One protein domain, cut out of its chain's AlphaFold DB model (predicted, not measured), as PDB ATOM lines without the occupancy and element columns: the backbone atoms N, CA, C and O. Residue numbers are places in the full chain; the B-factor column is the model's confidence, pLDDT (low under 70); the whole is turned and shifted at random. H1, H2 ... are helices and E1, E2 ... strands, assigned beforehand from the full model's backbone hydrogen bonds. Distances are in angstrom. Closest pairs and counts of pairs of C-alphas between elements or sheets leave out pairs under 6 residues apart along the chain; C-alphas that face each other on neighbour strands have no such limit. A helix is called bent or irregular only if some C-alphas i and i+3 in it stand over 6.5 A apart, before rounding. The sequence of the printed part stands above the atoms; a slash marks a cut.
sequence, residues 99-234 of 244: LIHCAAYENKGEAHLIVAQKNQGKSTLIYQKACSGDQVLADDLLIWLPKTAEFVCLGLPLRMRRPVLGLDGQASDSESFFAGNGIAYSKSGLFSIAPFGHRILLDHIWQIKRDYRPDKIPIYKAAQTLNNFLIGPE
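Overview. This is residues 99 to 234 of the 244 residues of an uncharacterized protein of Planktomarina temperata RCA23 (UniProt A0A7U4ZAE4). A strongly twisted sheet of five strands, in the order E4, E2, E3, E11, E12, makes the core, with H1 over one face and, over the other face, H2 and a second sheet, E1, E5, E6, E10, which with the first makes a sandwich, two sheets only partly face to face with their strands crossed at 65 degrees. Next to H1 a small third sheet, E7, E9, E8, makes one end of the whole together with the long loop of residues 162 to 176. The printed part has 136 residues, with two named helices and twelve named strands in the order E1 E2 E3 H1 E4 E5 E6 E7 E8 E9 E10 E11 E12 H2; its class is mixed, helices and strands. The first sheet is mixed, and the other two are all antiparallel. The whole is compact, with a radius of gyration of the C-alphas of 14.5 A, and rounded, spanning 41 by 36 by 33 A.

Along the chain. In the largest sheet, E4 is residues 135 to 138, E2 residues 103 to 107, 13.4 A long, E3 residues 110 to 116, 19.7 A, E11 residues 204 to 208, 13.1 A, and E12 residues 214 to 217. E3, the longest strand, begins at C-alpha 110 at (-426.110, 308.692, 85.913). H1 is residues 122 to 131, 14.3 A, and H2 residues 219 to 229, 15.7 A, ending at C-alpha 229 at (-442.980, 320.179, 79.453). H2 is irregular: C-alphas 220 and 223 are 7.4 A apart. In the second sheet, E1 is residues 99 to 101, beginning at C-alpha 99 at (-440.613, 323.828, 86.854), E5 residues 141 to 145, 13.4 A, E6 residues 150 to 152 and E10 residues 199 to 201. In the third, E7 is residues 159 to 161, E9 residues 183 to 186 and E8 residues 177 to 179.

Arrangement. E2 and E3 form an antiparallel hairpin, with N 105 and O 112 at 3.0 A. E4 is antiparallel to E2, with N 104 and O 138 at 2.9 A. E3 and E11 are parallel, with N 206 and O 113 at 2.8 A. E11 and E12 are a hairpin, with N 207 and O 215 at 2.8 A. E3, H1 and E4 are a split strand-helix-strand unit, two strands that run the same way with E2 between them, and its crossover is right-handed. Three layers arise with H1 and H2 on opposite faces of this sheet. H1 has a height over the sheet of 8.2 A and runs along the strands, at 23 degrees to E2 on the local plane. H2 has a height of 8.6 A and runs slantwise to the strands, at 36 degrees to E11 on the local plane. E1 runs on into E2 at 90 degrees, E4 into E5 at 82 degrees and E10 into E11 at 86 degrees. In the second sheet N 100 and O 142 of E1 and E5 are 2.9 A apart, N 145 and O 150 of the hairpin E5 and E6 2.8 A, and N 151 and O 200 of E6 and E10 2.9 A. H2 is on this sheet too; the closest C-alphas of E1 and H2 are those of His 101 and Phe 229, 5.3 A apart. H1 is on the third sheet, the closest C-alphas of H1 and E7 being those of Ser 123 and Met 160, 6.8 A apart. There N 160 and O 184 of E7 and E9 are 2.8 A apart, and N 178 and O 185 of the hairpin E8 and E9 2.8 A. H1 has every O i to N i+4 pair within hydrogen-bond range; H2 has 3 of 7, and 6 of 8 O i to N i+3 pairs.

Size, cuts and confidence. The two C-alphas farthest apart are those of Lys 147 and Gln 170, 44.1 A. The printed part has no cut. The links E7 to E8, 15 residues, and E9 to E10, 12 residues, are long. The mean pLDDT of the printed part is 92.1, and no printed residue is under 70.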
ATOM      1  N   LEU A  99    -440.106 325.093  86.344       97.00
ATOM      2  CA  LEU A  99    -440.613 323.828  86.854       97.00
ATOM      3  C   LEU A  99    -441.004 322.958  85.666       97.00
ATOM      4  O   LEU A  99    -441.656 323.437  84.738       97.00
ATOM      5  N   ILE A 100    -440.568 321.706  85.674       96.06
ATOM      6  CA  ILE A 100    -440.765 320.767  84.573       96.06
ATOM      7  C   ILE A 100    -441.689 319.656  85.037       96.06
ATOM      8  O   ILE A 100    -441.502 319.111  86.123       96.06
ATOM      9  N   HIS A 101    -442.638 319.290  84.177       94.94
ATOM     10  CA  HIS A 101    -443.426 318.084  84.337       94.94
ATOM     11  C   HIS A 101    -442.678 316.849  83.809       94.94
ATOM     12  O   HIS A 101    -442.728 316.536  82.613       94.94
ATOM     13  N   CYS A 102    -441.976 316.134  84.684       95.19
ATOM     14  CA  CYS A 102    -441.178 314.962  84.322       95.19
ATOM     15  C   CYS A 102    -441.157 313.911  85.438       95.19
ATOM     16  O   CYS A 102    -441.604 314.155  86.550       95.19
ATOM     17  N   ALA A 103    -440.630 312.732  85.120       95.94
ATOM     18  CA  ALA A 103    -440.113 311.806  86.119       95.94
ATOM     19  C   ALA A 103    -438.592 311.723  85.956       95.94
ATOM     20  O   ALA A 103    -438.092 311.902  84.845       95.94
ATOM     21  N   ALA A 104    -437.852 311.460  87.024       97.62
ATOM     22  CA  ALA A 104    -436.402 311.343  86.952       97.62
ATOM     23  C   ALA A 104    -435.859 310.390  88.015       97.62
ATOM     24  O   ALA A 104    -436.389 310.336  89.124       97.62
ATOM     25  N   TYR A 105    -434.796 309.666  87.678       98.25
ATOM     26  CA  TYR A 105    -434.087 308.765  88.584       98.25
ATOM     27  C   TYR A 105    -432.582 308.807  88.333       98.25
ATOM     28  O   TYR A 105    -432.143 309.172  87.243       98.25
ATOM     29  N   GLU A 106    -431.812 308.389  89.325       98.12
ATOM     30  CA  GLU A 106    -430.387 308.122  89.209       98.12
ATOM     31  C   GLU A 106    -430.140 306.611  89.246       98.12
ATOM     32  O   GLU A 106    -430.641 305.906  90.128       98.12
ATOM     33  N   ASN A 107    -429.367 306.109  88.284       96.62
ATOM     34  CA  ASN A 107    -428.885 304.732  88.258       96.62
ATOM     35  C   ASN A 107    -427.371 304.753  88.068       96.62
ATOM     36  O   ASN A 107    -426.875 305.314  87.097       96.62
ATOM     37  N   LYS A 108    -426.630 304.130  88.993       94.06
ATOM     38  CA  LYS A 108    -425.159 304.021  88.924       94.06
ATOM     39  C   LYS A 108    -424.443 305.373  88.733       94.06
ATOM     40  O   LYS A 108    -423.413 305.429  88.069       94.06
ATOM     41  N   GLY A 109    -424.978 306.437  89.337       94.69
ATOM     42  CA  GLY A 109    -424.425 307.790  89.257       94.69
ATOM     43  C   GLY A 109    -424.753 308.547  87.967       94.69
ATOM     44  O   GLY A 109    -424.221 309.633  87.774       94.69
ATOM     45  N   GLU A 110    -425.599 307.994  87.094       97.56
ATOM     46  CA  GLU A 110    -426.110 308.692  85.913       97.56
ATOM     47  C   GLU A 110    -427.549 309.158  86.157       97.56
ATOM     48  O   GLU A 110    -428.414 308.374  86.561       97.56
ATOM     49  N   ALA A 111    -427.826 310.427  85.871       97.94
ATOM     50  CA  ALA A 111    -429.149 311.017  85.983       97.94
ATOM     51  C   ALA A 111    -429.964 310.824  84.697       97.94
ATOM     52  O   ALA A 111    -429.608 311.287  83.606       97.94
ATOM     53  N   HIS A 112    -431.130 310.199  84.841       97.81
ATOM     54  CA  HIS A 112    -432.074 309.939  83.765       97.81
ATOM     55  C   HIS A 112    -433.357 310.741  83.981       97.81
ATOM     56  O   HIS A 112    -434.088 310.521  84.944       97.81
ATOM     57  N   LEU A 113    -433.685 311.621  83.036       97.38
ATOM     58  CA  LEU A 113    -434.945 312.359  83.007       97.38
ATOM     59  C   LEU A 113    -435.869 311.780  81.940       97.38
ATOM     60  O   LEU A 113    -435.470 311.526  80.806       97.38
ATOM     61  N   ILE A 114    -437.132 311.603  82.297       95.88
ATOM     62  CA  ILE A 114    -438.177 311.065  81.440       95.88
ATOM     63  C   ILE A 114    -439.272 312.112  81.281       95.88
ATOM     64  O   ILE A 114    -439.954 312.491  82.236       95.88
ATOM     65  N   VAL A 115    -439.490 312.531  80.040       94.81
ATOM     66  CA  VAL A 115    -440.635 313.350  79.650       94.81
ATOM     67  C   VAL A 115    -441.647 312.519  78.879       94.81
ATOM     68  O   VAL A 115    -441.311 311.603  78.132       94.81
ATOM     69  N   ALA A 116    -442.919 312.834  79.060       90.44
ATOM     70  CA  ALA A 116    -444.006 312.171  78.358       90.44
ATOM     71  C   ALA A 116    -445.259 313.030  78.438       90.44
ATOM     72  O   ALA A 116    -445.448 313.765  79.417       90.44
ATOM     73  N   GLN A 117    -446.143 312.873  77.457       85.50
ATOM     74  CA  GLN A 117    -447.474 313.466  77.524       85.50
ATOM     75  C   GLN A 117    -448.276 312.860  78.690       85.50
ATOM     76  O   GLN A 117    -447.887 311.859  79.309       85.50
ATOM     77  N   LYS A 118    -449.401 313.492  79.034       79.81
ATOM     78  CA  LYS A 118    -450.268 313.034  80.129       79.81
ATOM     79  C   LYS A 118    -450.697 311.574  79.902       79.81
ATOM     80  O   LYS A 118    -450.998 311.182  78.779       79.81
ATOM     81  N   ASN A 119    -450.749 310.787  80.980       76.25
ATOM     82  CA  ASN A 119    -451.186 309.379  80.989       76.25
ATOM     83  C   ASN A 119    -450.324 308.391  80.171       76.25
ATOM     84  O   ASN A 119    -450.821 307.357  79.739       76.25
ATOM     85  N   GLN A 120    -449.028 308.662  80.000       80.94
ATOM     86  CA  GLN A 120    -448.099 307.764  79.290       80.94
ATOM     87  C   GLN A 120    -447.187 306.938  80.220       80.94
ATOM     88  O   GLN A 120    -446.092 306.555  79.836       80.94
ATOM     89  N   GLY A 121    -447.618 306.669  81.459       80.75
ATOM     90  CA  GLY A 121    -446.947 305.695  82.334       80.75
ATOM     91  C   GLY A 121    -445.673 306.165  83.055       80.75
ATOM     92  O   GLY A 121    -444.979 305.324  83.617       80.75
ATOM     93  N   LYS A 122    -445.371 307.476  83.099       88.00
ATOM     94  CA  LYS A 122    -444.189 308.019  83.816       88.00
ATOM     95  C   LYS A 122    -444.108 307.548  85.272       88.00
ATOM     96  O   LYS A 122    -443.088 306.995  85.667       88.00
ATOM     97  N   SER A 123    -445.199 307.715  86.025       85.81
ATOM     98  CA  SER A 123    -445.261 307.346  87.446       85.81
ATOM     99  C   SER A 123    -445.134 305.829  87.664       85.81
ATOM    100  O   SER A 123    -444.542 305.378  88.634       85.81
ATOM    101  N   THR A 124    -445.608 305.009  86.720       87.38
ATOM    102  CA  THR A 124    -445.389 303.554  86.767       87.38
ATOM    103  C   THR A 124    -443.920 303.209  86.552       87.38
ATOM    104  O   THR A 124    -443.369 302.402  87.293       87.38
ATOM    105  N   LEU A 125    -443.269 303.833  85.570       89.81
ATOM    106  CA  LEU A 125    -441.860 303.585  85.282       89.81
ATOM    107  C   LEU A 125    -440.976 304.014  86.459       89.81
ATOM    108  O   LEU A 125    -440.121 303.245  86.888       89.81
ATOM    109  N   ILE A 126    -441.199 305.204  87.021       93.75
ATOM    110  CA  ILE A 126    -440.398 305.670  88.159       93.75
ATOM    111  C   ILE A 126    -440.603 304.801  89.402       93.75
ATOM    112  O   ILE A 126    -439.643 304.521  90.112       93.75
ATOM    113  N   TYR A 127    -441.814 304.285  89.618       93.25
ATOM    114  CA  TYR A 127    -442.064 303.317  90.678       93.25
ATOM    115  C   TYR A 127    -441.290 302.012  90.463       93.25
ATOM    116  O   TYR A 127    -440.656 301.518  91.389       93.25
ATOM    117  N   GLN A 128    -441.241 301.490  89.231       91.75
ATOM    118  CA  GLN A 128    -440.423 300.312  88.920       91.75
ATOM    119  C   GLN A 128    -438.933 300.552  89.200       91.75
ATOM    120  O   GLN A 128    -438.244 299.659  89.697       91.75
ATOM    121  N   LYS A 129    -438.442 301.760  88.903       94.81
ATOM    122  CA  LYS A 129    -437.069 302.181  89.209       94.81
ATOM    123  C   LYS A 129    -436.822 302.225  90.713       94.81
ATOM    124  O   LYS A 129    -435.867 301.610  91.181       94.81
ATOM    125  N   ALA A 130    -437.744 302.814  91.470       95.00
ATOM    126  CA  ALA A 130    -437.695 302.833  92.927       95.00
ATOM    127  C   ALA A 130    -437.664 301.414  93.527       95.00
ATOM    128  O   ALA A 130    -436.818 301.115  94.366       95.00
ATOM    129  N   CYS A 131    -438.528 300.509  93.050       92.25
ATOM    130  CA  CYS A 131    -438.532 299.098  93.459       92.25
ATOM    131  C   CYS A 131    -437.238 298.357  93.091       92.25
ATOM    132  O   CYS A 131    -436.887 297.382  93.747       92.25
ATOM    133  N   SER A 132    -436.535 298.808  92.050       92.88
ATOM    134  CA  SER A 132    -435.242 298.249  91.632       92.88
ATOM    135  C   SER A 132    -434.059 298.811  92.435       92.88
ATOM    136  O   SER A 132    -432.921 298.419  92.187       92.88
ATOM    137  N   GLY A 133    -434.315 299.712  93.390       94.50
ATOM    138  CA  GLY A 133    -433.297 300.349  94.228       94.50
ATOM    139  C   GLY A 133    -432.675 301.613  93.630       94.50
ATOM    140  O   GLY A 133    -431.764 302.171  94.239       94.50
ATOM    141  N   ASP A 134    -433.159 302.084  92.478       97.50
ATOM    142  CA  ASP A 134    -432.708 303.351  91.899       97.50
ATOM    143  C   ASP A 134    -433.175 304.526  92.763       97.50
ATOM    144  O   ASP A 134    -434.258 304.491  93.361       97.50
ATOM    145  N   GLN A 135    -432.378 305.594  92.808       98.06
ATOM    146  CA  GLN A 135    -432.789 306.802  93.510       98.06
ATOM    147  C   GLN A 135    -433.768 307.590  92.645       98.06
ATOM    148  O   GLN A 135    -433.451 308.007  91.537       98.06
ATOM    149  N   VAL A 136    -434.962 307.839  93.161       98.31
ATOM    150  CA  VAL A 136    -435.962 308.699  92.534       98.31
ATOM    151  C   VAL A 136    -435.575 310.154  92.760       98.31
ATOM    152  O   VAL A 136    -435.498 310.616  93.894       98.31
ATOM    153  N   LEU A 137    -435.373 310.890  91.675       98.44
ATOM    154  CA  LEU A 137    -435.081 312.324  91.696       98.44
ATOM    155  C   LEU A 137    -436.370 313.156  91.622       98.44
ATOM    156  O   LEU A 137    -436.473 314.216  92.238       98.44
ATOM    157  N   ALA A 138    -437.365 312.668  90.873       97.25
ATOM    158  CA  ALA A 138    -438.694 313.265  90.785       97.25
ATOM    159  C   ALA A 138    -439.750 312.269  90.289       97.25
ATOM    160  O   ALA A 138    -439.502 311.488  89.367       97.25
ATOM    161  N   ASP A 139    -440.960 312.397  90.825       93.75
ATOM    162  CA  ASP A 139    -442.205 311.960  90.195       93.75
ATOM    163  C   ASP A 139    -443.067 313.216  90.001       93.75
ATOM    164  O   ASP A 139    -443.252 314.012  90.920       93.75
ATOM    165  N   ASP A 140    -443.513 313.436  88.771       92.56
ATOM    166  CA  ASP A 140    -444.187 314.629  88.248       92.56
ATOM    167  C   ASP A 140    -443.431 315.961  88.171       92.56
ATOM    168  O   ASP A 140    -443.625 316.636  87.161       92.56
ATOM    169  N   LEU A 141    -442.667 316.401  89.177       96.44
ATOM    170  CA  LEU A 141    -442.151 317.781  89.229       96.44
ATOM    171  C   LEU A 141    -440.662 317.864  89.581       96.44
ATOM    172  O   LEU A 141    -440.215 317.305  90.579       96.44
ATOM    173  N   LEU A 142    -439.916 318.651  88.802       97.12
ATOM    174  CA  LEU A 142    -438.496 318.928  89.028       97.12
ATOM    175  C   LEU A 142    -438.170 320.389  88.699       97.12
ATOM    176  O   LEU A 142    -438.661 320.932  87.703       97.12
ATOM    177  N   ILE A 143    -437.342 321.038  89.519       97.94
ATOM    178  CA  ILE A 143    -436.865 322.395  89.229       97.94
ATOM    179  C   ILE A 143    -435.688 322.298  88.264       97.94
ATOM    180  O   ILE A 143    -434.756 321.538  88.495       97.94
ATOM    181  N   TRP A 144    -435.698 323.113  87.218       97.94
ATOM    182  CA  TRP A 144    -434.592 323.287  86.287       97.94
ATOM    183  C   TRP A 144    -434.031 324.698  86.387       97.94
ATOM    184  O   TRP A 144    -434.778 325.682  86.421       97.94
ATOM    185  N   LEU A 145    -432.704 324.789  86.423       96.69
ATOM    186  CA  LEU A 145    -431.925 326.019  86.432       96.69
ATOM    187  C   LEU A 145    -431.213 326.152  85.074       96.69
ATOM    188  O   LEU A 145    -430.075 325.706  84.927       96.69
ATOM    189  N   PRO A 146    -431.828 326.790  84.056       94.12
ATOM    190  CA  PRO A 146    -431.286 326.783  82.696       94.12
ATOM    191  C   PRO A 146    -429.892 327.404  82.574       94.12
ATOM    192  O   PRO A 146    -429.131 327.034  81.690       94.12
ATOM    193  N   LYS A 147    -429.545 328.346  83.465       92.94
ATOM    194  CA  LYS A 147    -428.239 329.022  83.459       92.94
ATOM    195  C   LYS A 147    -427.081 328.106  83.853       92.94
ATOM    196  O   LYS A 147    -425.982 328.312  83.355       92.94
ATOM    197  N   THR A 148    -427.318 327.152  84.750       94.06
ATOM    198  CA  THR A 148    -426.301 326.200  85.229       94.06
ATOM    199  C   THR A 148    -426.498 324.800  84.654       94.06
ATOM    200  O   THR A 148    -425.664 323.935  84.880       94.06
ATOM    201  N   ALA A 149    -427.581 324.580  83.897       93.31
ATOM    202  CA  ALA A 149    -428.025 323.270  83.421       93.31
ATOM    203  C   ALA A 149    -428.271 322.244  84.547       93.31
ATOM    204  O   ALA A 149    -428.346 321.045  84.287       93.31
ATOM    205  N   GLU A 150    -428.444 322.718  85.781       96.50
ATOM    206  CA  GLU A 150    -428.723 321.883  86.945       96.50
ATOM    207  C   GLU A 150    -430.221 321.662  87.122       96.50
ATOM    208  O   GLU A 150    -431.056 322.511  86.782       96.50
ATOM    209  N   PHE A 151    -430.545 320.543  87.752       98.00
ATOM    210  CA  PHE A 151    -431.870 320.249  88.255       98.00
ATOM    211  C   PHE A 151    -431.827 320.155  89.773       98.00
ATOM    212  O   PHE A 151    -430.843 319.685  90.341       98.00
ATOM    213  N   VAL A 152    -432.890 320.618  90.425       98.31
ATOM    214  CA  VAL A 152    -433.028 320.598  91.882       98.31
ATOM    215  C   VAL A 152    -434.242 319.755  92.244       98.31
ATOM    216  O   VAL A 152    -435.368 320.054  91.833       98.31
ATOM    217  N   CYS A 153    -433.999 318.694  93.008       98.50
ATOM    218  CA  CYS A 153    -435.036 317.798  93.508       98.50
ATOM    219  C   CYS A 153    -435.867 318.507  94.574       98.50
ATOM    220  O   CYS A 153    -435.328 319.268  95.375       98.50
ATOM    221  N   LEU A 154    -437.174 318.239  94.601       98.25
ATOM    222  CA  LEU A 154    -438.122 318.847  95.544       98.25
ATOM    223  C   LEU A 154    -438.341 318.016  96.816       98.25
ATOM    224  O   LEU A 154    -439.011 318.484  97.736       98.25
ATOM    225  N   GLY A 155    -437.834 316.781  96.869       97.75
ATOM    226  CA  GLY A 155    -438.091 315.877  97.990       97.75
ATOM    227  C   GLY A 155    -439.547 315.417  98.100       97.75
ATOM    228  O   GLY A 155    -440.005 315.105  99.200       97.75
ATOM    229  N   LEU A 156    -440.288 315.424  96.987       97.81
ATOM    230  CA  LEU A 156    -441.680 314.972  96.945       97.81
ATOM    231  C   LEU A 156    -441.761 313.434  96.909       97.81
ATOM    232  O   LEU A 156    -440.906 312.799  96.290       97.81
ATOM    233  N   PRO A 157    -442.780 312.832  97.547       97.00
ATOM    234  CA  PRO A 157    -443.023 311.387  97.505       97.00
ATOM    235  C   PRO A 157    -443.428 310.891  96.108       97.00
ATOM    236  O   PRO A 157    -443.961 311.651  95.298       97.00
ATOM    237  N   LEU A 158    -443.284 309.583  95.873       95.75
ATOM    238  CA  LEU A 158    -443.912 308.902  94.737       95.75
ATOM    239  C   LEU A 158    -445.435 308.973  94.862       95.75
ATOM    240  O   LEU A 158    -445.971 308.675  95.936       95.75
ATOM    241  N   ARG A 159    -446.133 309.302  93.770       94.25
ATOM    242  CA  ARG A 159    -447.599 309.332  93.716       94.25
ATOM    243  C   ARG A 159    -448.126 308.234  92.804       94.25
ATOM    244  O   ARG A 159    -448.101 308.337  91.577       94.25
ATOM    245  N   MET A 160    -448.748 307.234  93.410       92.38
ATOM    246  CA  MET A 160    -449.332 306.106  92.694       92.38
ATOM    247  C   MET A 160    -450.843 306.253  92.565       92.38
ATOM    248  O   MET A 160    -451.513 306.724  93.480       92.38
ATOM    249  N   ARG A 161    -451.399 305.822  91.429       90.19
ATOM    250  CA  ARG A 161    -452.847 305.591  91.308       90.19
ATOM    251  C   ARG A 161    -453.189 304.255  91.955       90.19
ATOM    252  O   ARG A 161    -452.391 303.325  91.867       90.19
ATOM    253  N   ARG A 162    -454.358 304.158  92.585       89.00
ATOM    254  CA  ARG A 162    -454.817 302.909  93.201       89.00
ATOM    255  C   ARG A 162    -455.558 302.006  92.196       89.00
ATOM    256  O   ARG A 162    -456.238 302.531  91.315       89.00
ATOM    257  N   PRO A 163    -455.462 300.669  92.340       87.62
ATOM    258  CA  PRO A 163    -454.619 299.954  93.304       87.62
ATOM    259  C   PRO A 163    -453.130 300.103  92.971       87.62
ATOM    260  O   PRO A 163    -452.748 300.157  91.804       87.62
ATOM    261  N   VAL A 164    -452.292 300.178  94.006       86.12
ATOM    262  CA  VAL A 164    -450.838 300.172  93.826       86.12
ATOM    263  C   VAL A 164    -450.402 298.719  93.694       86.12
ATOM    264  O   VAL A 164    -450.661 297.911  94.586       86.12
ATOM    265  N   LEU A 165    -449.799 298.383  92.557       85.25
ATOM    266  CA  LEU A 165    -449.354 297.028  92.246       85.25
ATOM    267  C   LEU A 165    -447.828 296.963  92.277       85.25
ATOM    268  O   LEU A 165    -447.175 297.871  91.770       85.25
ATOM    269  N   GLY A 166    -447.271 295.901  92.855       80.44
ATOM    270  CA  GLY A 166    -445.857 295.551  92.802       80.44
ATOM    271  C   GLY A 166    -445.402 295.117  91.404       80.44
ATOM    272  O   GLY A 166    -446.187 295.038  90.458       80.44
ATOM    273  N   LEU A 167    -444.102 294.829  91.271       78.38
ATOM    274  CA  LEU A 167    -443.495 294.376  90.008       78.38
ATOM    275  C   LEU A 167    -444.056 293.032  89.517       78.38
ATOM    276  O   LEU A 167    -444.045 292.755  88.322       78.38
ATOM    277  N   ASP A 168    -444.550 292.218  90.442       79.69
ATOM    278  CA  ASP A 168    -445.207 290.931  90.220       79.69
ATOM    279  C   ASP A 168    -446.709 291.062  89.900       79.69
ATOM    280  O   ASP A 168    -447.394 290.059  89.700       79.69
ATOM    281  N   GLY A 169    -447.233 292.292  89.852       78.56
ATOM    282  CA  GLY A 169    -448.650 292.575  89.640       78.56
ATOM    283  C   GLY A 169    -449.533 292.324  90.866       78.56
ATOM    284  O   GLY A 169    -450.748 292.494  90.762       78.56
ATOM    285  N   GLN A 170    -448.959 291.950  92.015       81.06
ATOM    286  CA  GLN A 170    -449.692 291.803  93.273       81.06
ATOM    287  C   GLN A 170    -449.892 293.157  93.947       81.06
ATOM    288  O   GLN A 170    -449.215 294.128  93.622       81.06
ATOM    289  N   ALA A 171    -450.827 293.249  94.893       79.69
ATOM    290  CA  ALA A 171    -450.982 294.466  95.685       79.69
ATOM    291  C   ALA A 171    -449.667 294.785  96.416       79.69
ATOM    292  O   ALA A 171    -449.093 293.917  97.074       79.69
ATOM    293  N   SER A 172    -449.189 296.025  96.297       80.50
ATOM    294  CA  SER A 172    -448.024 296.469  97.062       80.50
ATOM    295  C   SER A 172    -448.331 296.450  98.558       80.50
ATOM    296  O   SER A 172    -449.484 296.641  98.955       80.50
ATOM    297  N   ASP A 173    -447.293 296.328  99.380       79.62
ATOM    298  CA  ASP A 173    -447.412 296.441 100.831       79.62
ATOM    299  C   ASP A 173    -448.143 297.737 101.235       79.62
ATOM    300  O   ASP A 173    -447.728 298.846 100.887       79.62
ATOM    301  N   SER A 174    -449.257 297.593 101.959       76.19
ATOM    302  CA  SER A 174    -450.066 298.721 102.422       76.19
ATOM    303  C   SER A 174    -449.309 299.607 103.401       76.19
ATOM    304  O   SER A 174    -449.591 300.800 103.478       76.19
ATOM    305  N   GLU A 175    -448.318 299.060 104.109       85.19
ATOM    306  CA  GLU A 175    -447.470 299.857 104.987       85.19
ATOM    307  C   GLU A 175    -446.522 300.767 104.218       85.19
ATOM    308  O   GLU A 175    -446.024 301.740 104.790       85.19
ATOM    309  N   SER A 176    -446.342 300.535 102.916       88.06
ATOM    310  CA  SER A 176    -445.450 301.348 102.105       88.06
ATOM    311  C   SER A 176    -446.023 302.701 101.692       88.06
ATOM    312  O   SER A 176    -445.288 303.615 101.299       88.06
ATOM    313  N   PHE A 177    -447.340 302.861 101.818       92.62
ATOM    314  CA  PHE A 177    -448.054 304.004 101.280       92.62
ATOM    315  C   PHE A 177    -449.023 304.622 102.285       92.62
ATOM    316  O   PHE A 177    -449.648 303.949 103.098       92.62
ATOM    317  N   PHE A 178    -449.187 305.935 102.185       91.12
ATOM    318  CA  PHE A 178    -450.319 306.655 102.739       91.12
ATOM    319  C   PHE A 178    -451.393 306.738 101.647       91.12
ATOM    320  O   PHE A 178    -451.257 307.486 100.675       91.12
ATOM    321  N   ALA A 179    -452.401 305.871 101.745       92.06
ATOM    322  CA  ALA A 179    -453.367 305.626 100.679       92.06
ATOM    323  C   ALA A 179    -454.668 306.407 100.885       92.06
ATOM    324  O   ALA A 179    -455.221 306.405 101.983       92.06
ATOM    325  N   GLY A 180    -455.165 307.010  99.806       90.88
ATOM    326  CA  GLY A 180    -456.513 307.570  99.720       90.88
ATOM    327  C   GLY A 180    -457.400 306.763  98.792       90.88
ATOM    328  O   GLY A 180    -457.042 305.645  98.454       90.88
ATOM    329  N   ASN A 181    -458.528 307.273  98.321       90.25
ATOM    330  CA  ASN A 181    -459.433 306.523  97.452       90.25
ATOM    331  C   ASN A 181    -458.843 306.307  96.051       90.25
ATOM    332  O   ASN A 181    -458.814 305.178  95.559       90.25
ATOM    333  N   GLY A 182    -458.345 307.375  95.418       90.88
ATOM    334  CA  GLY A 182    -457.842 307.339  94.038       90.88
ATOM    335  C   GLY A 182    -456.319 307.257  93.906       90.88
ATOM    336  O   GLY A 182    -455.806 306.682  92.940       90.88
ATOM    337  N   ILE A 183    -455.587 307.813  94.871       93.69
ATOM    338  CA  ILE A 183    -454.122 307.911  94.841       93.69
ATOM    339  C   ILE A 183    -453.502 307.479  96.172       93.69
ATOM    340  O   ILE A 183    -454.182 307.358  97.187       93.69
ATOM    341  N   ALA A 184    -452.199 307.224  96.161       94.56
ATOM    342  CA  ALA A 184    -451.422 306.883  97.339       94.56
ATOM    343  C   ALA A 184    -450.017 307.488  97.244       94.56
ATOM    344  O   ALA A 184    -449.432 307.528  96.160       94.56
ATOM    345  N   TYR A 185    -449.479 307.928  98.379       96.12
ATOM    346  CA  TYR A 185    -448.140 308.503  98.474       96.12
ATOM    347  C   TYR A 185    -447.186 307.578  99.209       96.12
ATOM    348  O   TYR A 185    -447.545 307.042 100.254       96.12
ATOM    349  N   SER A 186    -445.974 307.388  98.692       95.56
ATOM    350  CA  SER A 186    -444.954 306.611  99.404       95.56
ATOM    351  C   SER A 186    -444.580 307.268 100.734       95.56
ATOM    352  O   SER A 186    -444.387 308.486 100.782       95.56
ATOM    353  N   LYS A 187    -444.399 306.467 101.788       94.38
ATOM    354  CA  LYS A 187    -443.779 306.935 103.037       94.38
ATOM    355  C   LYS A 187    -442.261 307.117 102.838       94.38
ATOM    356  O   LYS A 187    -441.636 306.406 102.049       94.38
ATOM    357  N   SER A 188    -441.669 308.079 103.536       89.81
ATOM    358  CA  SER A 188    -440.240 308.383 103.508       89.81
ATOM    359  C   SER A 188    -439.428 307.216 104.069       89.81
ATOM    360  O   SER A 188    -439.903 306.435 104.895       89.81
ATOM    361  N   GLY A 189    -438.204 307.053 103.565       89.62
ATOM    362  CA  GLY A 189    -437.303 305.968 103.965       89.62
ATOM    363  C   GLY A 189    -437.607 304.591 103.365       89.62
ATOM    364  O   GLY A 189    -436.768 303.704 103.485       89.62
ATOM    365  N   LEU A 190    -438.748 304.398 102.693       93.19
ATOM    366  CA  LEU A 190    -439.078 303.114 102.055       93.19
ATOM    367  C   LEU A 190    -438.555 302.979 100.629       93.19
ATOM    368  O   LEU A 190    -438.209 301.886 100.193       93.19
ATOM    369  N   PHE A 191    -438.461 304.100  99.923       94.75
ATOM    370  CA  PHE A 191    -437.784 304.191  98.639       94.75
ATOM    371  C   PHE A 191    -436.645 305.198  98.754       94.75
ATOM    372  O   PHE A 191    -436.730 306.164  99.517       94.75
ATOM    373  N   SER A 192    -435.589 304.992  97.968       96.88
ATOM    374  CA  SER A 192    -434.531 305.986  97.821       96.88
ATOM    375  C   SER A 192    -435.091 307.170  97.033       96.88
ATOM    376  O   SER A 192    -435.209 307.102  95.816       96.88
ATOM    377  N   ILE A 193    -435.505 308.233  97.722       97.88
ATOM    378  CA  ILE A 193    -436.004 309.475  97.117       97.88
ATOM    379  C   ILE A 193    -435.022 310.592  97.458       97.88
ATOM    380  O   ILE A 193    -434.664 310.780  98.622       97.88
ATOM    381  N   ALA A 194    -434.580 311.335  96.446       98.12
ATOM    382  CA  ALA A 194    -433.645 312.432  96.624       98.12
ATOM    383  C   ALA A 194    -434.247 313.525  97.526       98.12
ATOM    384  O   ALA A 194    -435.398 313.931  97.326       98.12
ATOM    385  N   PRO A 195    -433.488 314.029  98.516       98.00
ATOM    386  CA  PRO A 195    -433.974 315.068  99.410       98.00
ATOM    387  C   PRO A 195    -434.173 316.395  98.670       98.00
ATOM    388  O   PRO A 195    -433.550 316.656  97.636       98.00
ATOM    389  N   PHE A 196    -435.008 317.274  99.227       98.31
ATOM    390  CA  PHE A 196    -435.111 318.648  98.741       98.31
ATOM    391  C   PHE A 196    -433.737 319.336  98.721       98.31
ATOM    392  O   PHE A 196    -432.988 319.278  99.696       98.31
ATOM    393  N   GLY A 197    -433.412 319.976  97.596       97.94
ATOM    394  CA  GLY A 197    -432.132 320.651  97.387       97.94
ATOM    395  C   GLY A 197    -431.053 319.774  96.765       97.94
ATOM    396  O   GLY A 197    -429.997 320.289  96.411       97.94
ATOM    397  N   HIS A 198    -431.296 318.471  96.585       98.25
ATOM    398  CA  HIS A 198    -430.362 317.613  95.865       98.25
ATOM    399  C   HIS A 198    -430.224 318.082  94.409       98.25
ATOM    400  O   HIS A 198    -431.224 318.234  93.697       98.25
ATOM    401  N   ARG A 199    -428.979 318.342  93.992       97.81
ATOM    402  CA  ARG A 199    -428.630 318.911  92.686       97.81
ATOM    403  C   ARG A 199    -428.007 317.855  91.798       97.81
ATOM    404  O   ARG A 199    -427.083 317.173  92.226       97.81
ATOM    405  N   ILE A 200    -428.471 317.801  90.558       97.50
ATOM    406  CA  ILE A 200    -427.966 316.887  89.533       97.50
ATOM    407  C   ILE A 200    -427.753 317.620  88.211       97.50
ATOM    408  O   ILE A 200    -428.474 318.566  87.875       97.50
ATOM    409  N   LEU A 201    -426.766 317.157  87.451       97.00
ATOM    410  CA  LEU A 201    -426.651 317.432  86.023       97.00
ATOM    411  C   LEU A 201    -427.318 316.292  85.263       97.00
ATOM    412  O   LEU A 201    -427.408 315.179  85.760       97.00
ATOM    413  N   LEU A 202    -427.831 316.585  84.075       95.69
ATOM    414  CA  LEU A 202    -428.558 315.608  83.279       95.69
ATOM    415  C   LEU A 202    -427.617 314.839  82.350       95.69
ATOM    416  O   LEU A 202    -427.038 315.442  81.447       95.69
ATOM    417  N   ASP A 203    -427.568 313.516  82.494       97.25
ATOM    418  CA  ASP A 203    -426.810 312.635  81.598       97.25
ATOM    419  C   ASP A 203    -427.673 312.139  80.436       97.25
ATOM    420  O   ASP A 203    -427.268 312.165  79.267       97.25
ATOM    421  N   HIS A 204    -428.910 311.723  80.734       97.25
ATOM    422  CA  HIS A 204    -429.810 311.147  79.738       97.25
ATOM    423  C   HIS A 204    -431.217 311.715  79.833       97.25
ATOM    424  O   HIS A 204    -431.849 311.681  80.883       97.25
ATOM    425  N   ILE A 205    -431.766 312.125  78.693       97.00
ATOM    426  CA  ILE A 205    -433.184 312.452  78.555       97.00
ATOM    427  C   ILE A 205    -433.877 311.440  77.648       97.00
ATOM    428  O   ILE A 205    -433.386 311.092  76.572       97.00
ATOM    429  N   TRP A 206    -435.042 310.994  78.089       95.56
ATOM    430  CA  TRP A 206    -435.891 310.036  77.402       95.56
ATOM    431  C   TRP A 206    -437.259 310.653  77.179       95.56
ATOM    432  O   TRP A 206    -437.792 311.335  78.055       95.56
ATOM    433  N   GLN A 207    -437.847 310.389  76.021       94.00
ATOM    434  CA  GLN A 207    -439.225 310.749  75.740       94.00
ATOM    435  C   GLN A 207    -440.051 309.487  75.535       94.00
ATOM    436  O   GLN A 207    -439.790 308.727  74.606       94.00
ATOM    437  N   ILE A 208    -441.070 309.281  76.368       90.31
ATOM    438  CA  ILE A 208    -442.049 308.222  76.121       90.31
ATOM    439  C   ILE A 208    -442.988 308.705  75.015       90.31
ATOM    440  O   ILE A 208    -443.588 309.781  75.110       90.31
ATOM    441  N   LYS A 209    -443.085 307.922  73.941       83.56
ATOM    442  CA  LYS A 209    -444.014 308.169  72.834       83.56
ATOM    443  C   LYS A 209    -445.333 307.418  73.048       83.56
ATOM    444  O   LYS A 209    -445.563 306.776  74.068       83.56
ATOM    445  N   ARG A 210    -446.263 307.548  72.094       77.12
ATOM    446  CA  ARG A 210    -447.609 306.942  72.177       77.12
ATOM    447  C   ARG A 210    -447.597 305.412  72.249       77.12
ATOM    448  O   ARG A 210    -448.569 304.839  72.715       77.12
ATOM    449  N   ASP A 211    -446.525 304.775  71.799       78.50
ATOM    450  CA  ASP A 211    -446.302 303.329  71.864       78.50
ATOM    451  C   ASP A 211    -445.688 302.869  73.200       78.50
ATOM    452  O   ASP A 211    -445.287 301.714  73.324       78.50
ATOM    453  N   TYR A 212    -445.612 303.762  74.197       76.44
ATOM    454  CA  TYR A 212    -445.043 303.526  75.527       76.44
ATOM    455  C   TYR A 212    -443.550 303.167  75.527       76.44
ATOM    456  O   TYR A 212    -443.019 302.733  76.549       76.44
ATOM    457  N   ARG A 213    -442.848 303.386  74.409       81.56
ATOM    458  CA  ARG A 213    -441.406 303.147  74.321       81.56
ATOM    459  C   ARG A 213    -440.630 304.415  74.685       81.56
ATOM    460  O   ARG A 213    -440.965 305.495  74.189       81.56
ATOM    461  N   PRO A 214    -439.618 304.313  75.566       86.00
ATOM    462  CA  PRO A 214    -438.732 305.425  75.860       86.00
ATOM    463  C   PRO A 214    -437.714 305.595  74.729       86.00
ATOM    464  O   PRO A 214    -436.848 304.746  74.525       86.00
ATOM    465  N   ASP A 215    -437.779 306.728  74.038       91.94
ATOM    466  CA  ASP A 215    -436.799 307.106  73.023       91.94
ATOM    467  C   ASP A 215    -435.754 308.047  73.613       91.94
ATOM    468  O   ASP A 215    -436.089 309.074  74.212       91.94
ATOM    469  N   LYS A 216    -434.475 307.722  73.410       94.56
ATOM    470  CA  LYS A 216    -433.376 308.581  73.850       94.56
ATOM    471  C   LYS A 216    -433.366 309.874  73.039       94.56
ATOM    472  O   LYS A 216    -433.300 309.856  71.810       94.56
ATOM    473  N   ILE A 217    -433.370 311.001  73.736       96.06
ATOM    474  CA  ILE A 217    -433.185 312.320  73.142       96.06
ATOM    475  C   ILE A 217    -431.697 312.683  73.241       96.06
ATOM    476  O   ILE A 217    -431.101 312.546  74.310       96.06
ATOM    477  N   PRO A 218    -431.055 313.143  72.151       95.81
ATOM    478  CA  PRO A 218    -429.688 313.640  72.234       95.81
ATOM    479  C   PRO A 218    -429.588 314.808  73.220       95.81
ATOM    480  O   PRO A 218    -430.397 315.733  73.150       95.81
ATOM    481  N   ILE A 219    -428.582 314.798  74.099       93.75
ATOM    482  CA  ILE A 219    -428.481 315.765  75.205       93.75
ATOM    483  C   ILE A 219    -428.458 317.227  74.731       93.75
ATOM    484  O   ILE A 219    -429.074 318.090  75.348       93.75
ATOM    485  N   TYR A 220    -427.868 317.506  73.564       93.31
ATOM    486  CA  TYR A 220    -427.857 318.847  72.968       93.31
ATOM    487  C   TYR A 220    -429.257 319.363  72.574       93.31
ATOM    488  O   TYR A 220    -429.430 320.560  72.356       93.31
ATOM    489  N   LYS A 221    -430.269 318.485  72.491       95.62
ATOM    490  CA  LYS A 221    -431.683 318.843  72.282       95.62
ATOM    491  C   LYS A 221    -432.478 318.941  73.586       95.62
ATOM    492  O   LYS A 221    -433.646 319.316  73.534       95.62
ATOM    493  N   ALA A 222    -431.882 318.634  74.743       94.25
ATOM    494  CA  ALA A 222    -432.605 318.544  76.011       94.25
ATOM    495  C   ALA A 222    -433.367 319.835  76.331       94.25
ATOM    496  O   ALA A 222    -434.575 319.784  76.523       94.25
ATOM    497  N   ALA A 223    -432.710 320.998  76.281       93.06
ATOM    498  CA  ALA A 223    -433.359 322.281  76.561       93.06
ATOM    499  C   ALA A 223    -434.581 322.543  75.657       93.06
ATOM    500  O   ALA A 223    -435.634 322.959  76.139       93.06
ATOM    501  N   GLN A 224    -434.468 322.243  74.358       94.19
ATOM    502  CA  GLN A 224    -435.577 322.375  73.411       94.19
ATOM    503  C   GLN A 224    -436.728 321.422  73.759       94.19
ATOM    504  O   GLN A 224    -437.887 321.825  73.724       94.19
ATOM    505  N   THR A 225    -436.419 320.172  74.103       94.31
ATOM    506  CA  THR A 225    -437.425 319.181  74.491       94.31
ATOM    507  C   THR A 225    -438.136 319.581  75.780       94.31
ATOM    508  O   THR A 225    -439.363 319.534  75.826       94.31
ATOM    509  N   LEU A 226    -437.393 320.009  76.804       94.44
ATOM    510  CA  LEU A 226    -437.927 320.385  78.116       94.44
ATOM    511  C   LEU A 226    -438.875 321.584  78.049       94.44
ATOM    512  O   LEU A 226    -439.834 321.630  78.815       94.44
ATOM    513  N   ASN A 227    -438.675 322.502  77.096       93.12
ATOM    514  CA  ASN A 227    -439.580 323.635  76.882       93.12
ATOM    515  C   ASN A 227    -441.040 323.209  76.634       93.12
ATOM    516  O   ASN A 227    -441.956 323.939  76.998       93.12
ATOM    517  N   ASN A 228    -441.268 322.014  76.082       92.81
ATOM    518  CA  ASN A 228    -442.614 321.478  75.842       92.81
ATOM    519  C   ASN A 228    -443.280 320.893  77.099       92.81
ATOM    520  O   ASN A 228    -444.446 320.506  77.051       92.81
ATOM    521  N   PHE A 229    -442.534 320.778  78.196       94.25
ATOM    522  CA  PHE A 229    -442.980 320.179  79.453       94.25
ATOM    523  C   PHE A 229    -442.847 321.154  80.625       94.25
ATOM    524  O   PHE A 229    -442.900 320.735  81.779       94.25
ATOM    525  N   LEU A 230    -442.663 322.448  80.349       94.38
ATOM    526  CA  LEU A 230    -442.660 323.465  81.392       94.38
ATOM    527  C   LEU A 230    -444.059 323.610  81.984       94.38
ATOM    528  O   LEU A 230    -445.052 323.684  81.260       94.38
ATOM    529  N   ILE A 231    -444.119 323.710  83.306       92.69
ATOM    530  CA  ILE A 231    -445.296 324.236  83.985       92.69
ATOM    531  C   ILE A 231    -445.364 325.736  83.696       92.69
ATOM    532  O   ILE A 231    -444.370 326.454  83.851       92.69
ATOM    533  N   GLY A 232    -446.532 326.197  83.252       85.62
ATOM    534  CA  GLY A 232    -446.754 327.594  82.898       85.62
ATOM    535  C   GLY A 232    -446.516 328.545  84.082       85.62
ATOM    536  O   GLY A 232    -446.798 328.187  85.234       85.62
ATOM    537  N   PRO A 233    -445.982 329.759  83.841       79.44
ATOM    538  CA  PRO A 233    -445.717 330.729  84.902       79.44
ATOM    539  C   PRO A 233    -446.976 331.076  85.705       79.44
ATOM    540  O   PRO A 233    -446.878 331.301  86.913       79.44
ATOM    541  N   GLU A 234    -448.156 331.021  85.082       79.00
ATOM    542  CA  GLU A 234    -449.451 331.300  85.693       79.00
ATOM    543  C   GLU A 234    -449.733 330.452  86.939       79.00
ATOM    544  O   GLU A 234    -450.452 330.910  87.826       79.00
TER     545      GLU A 234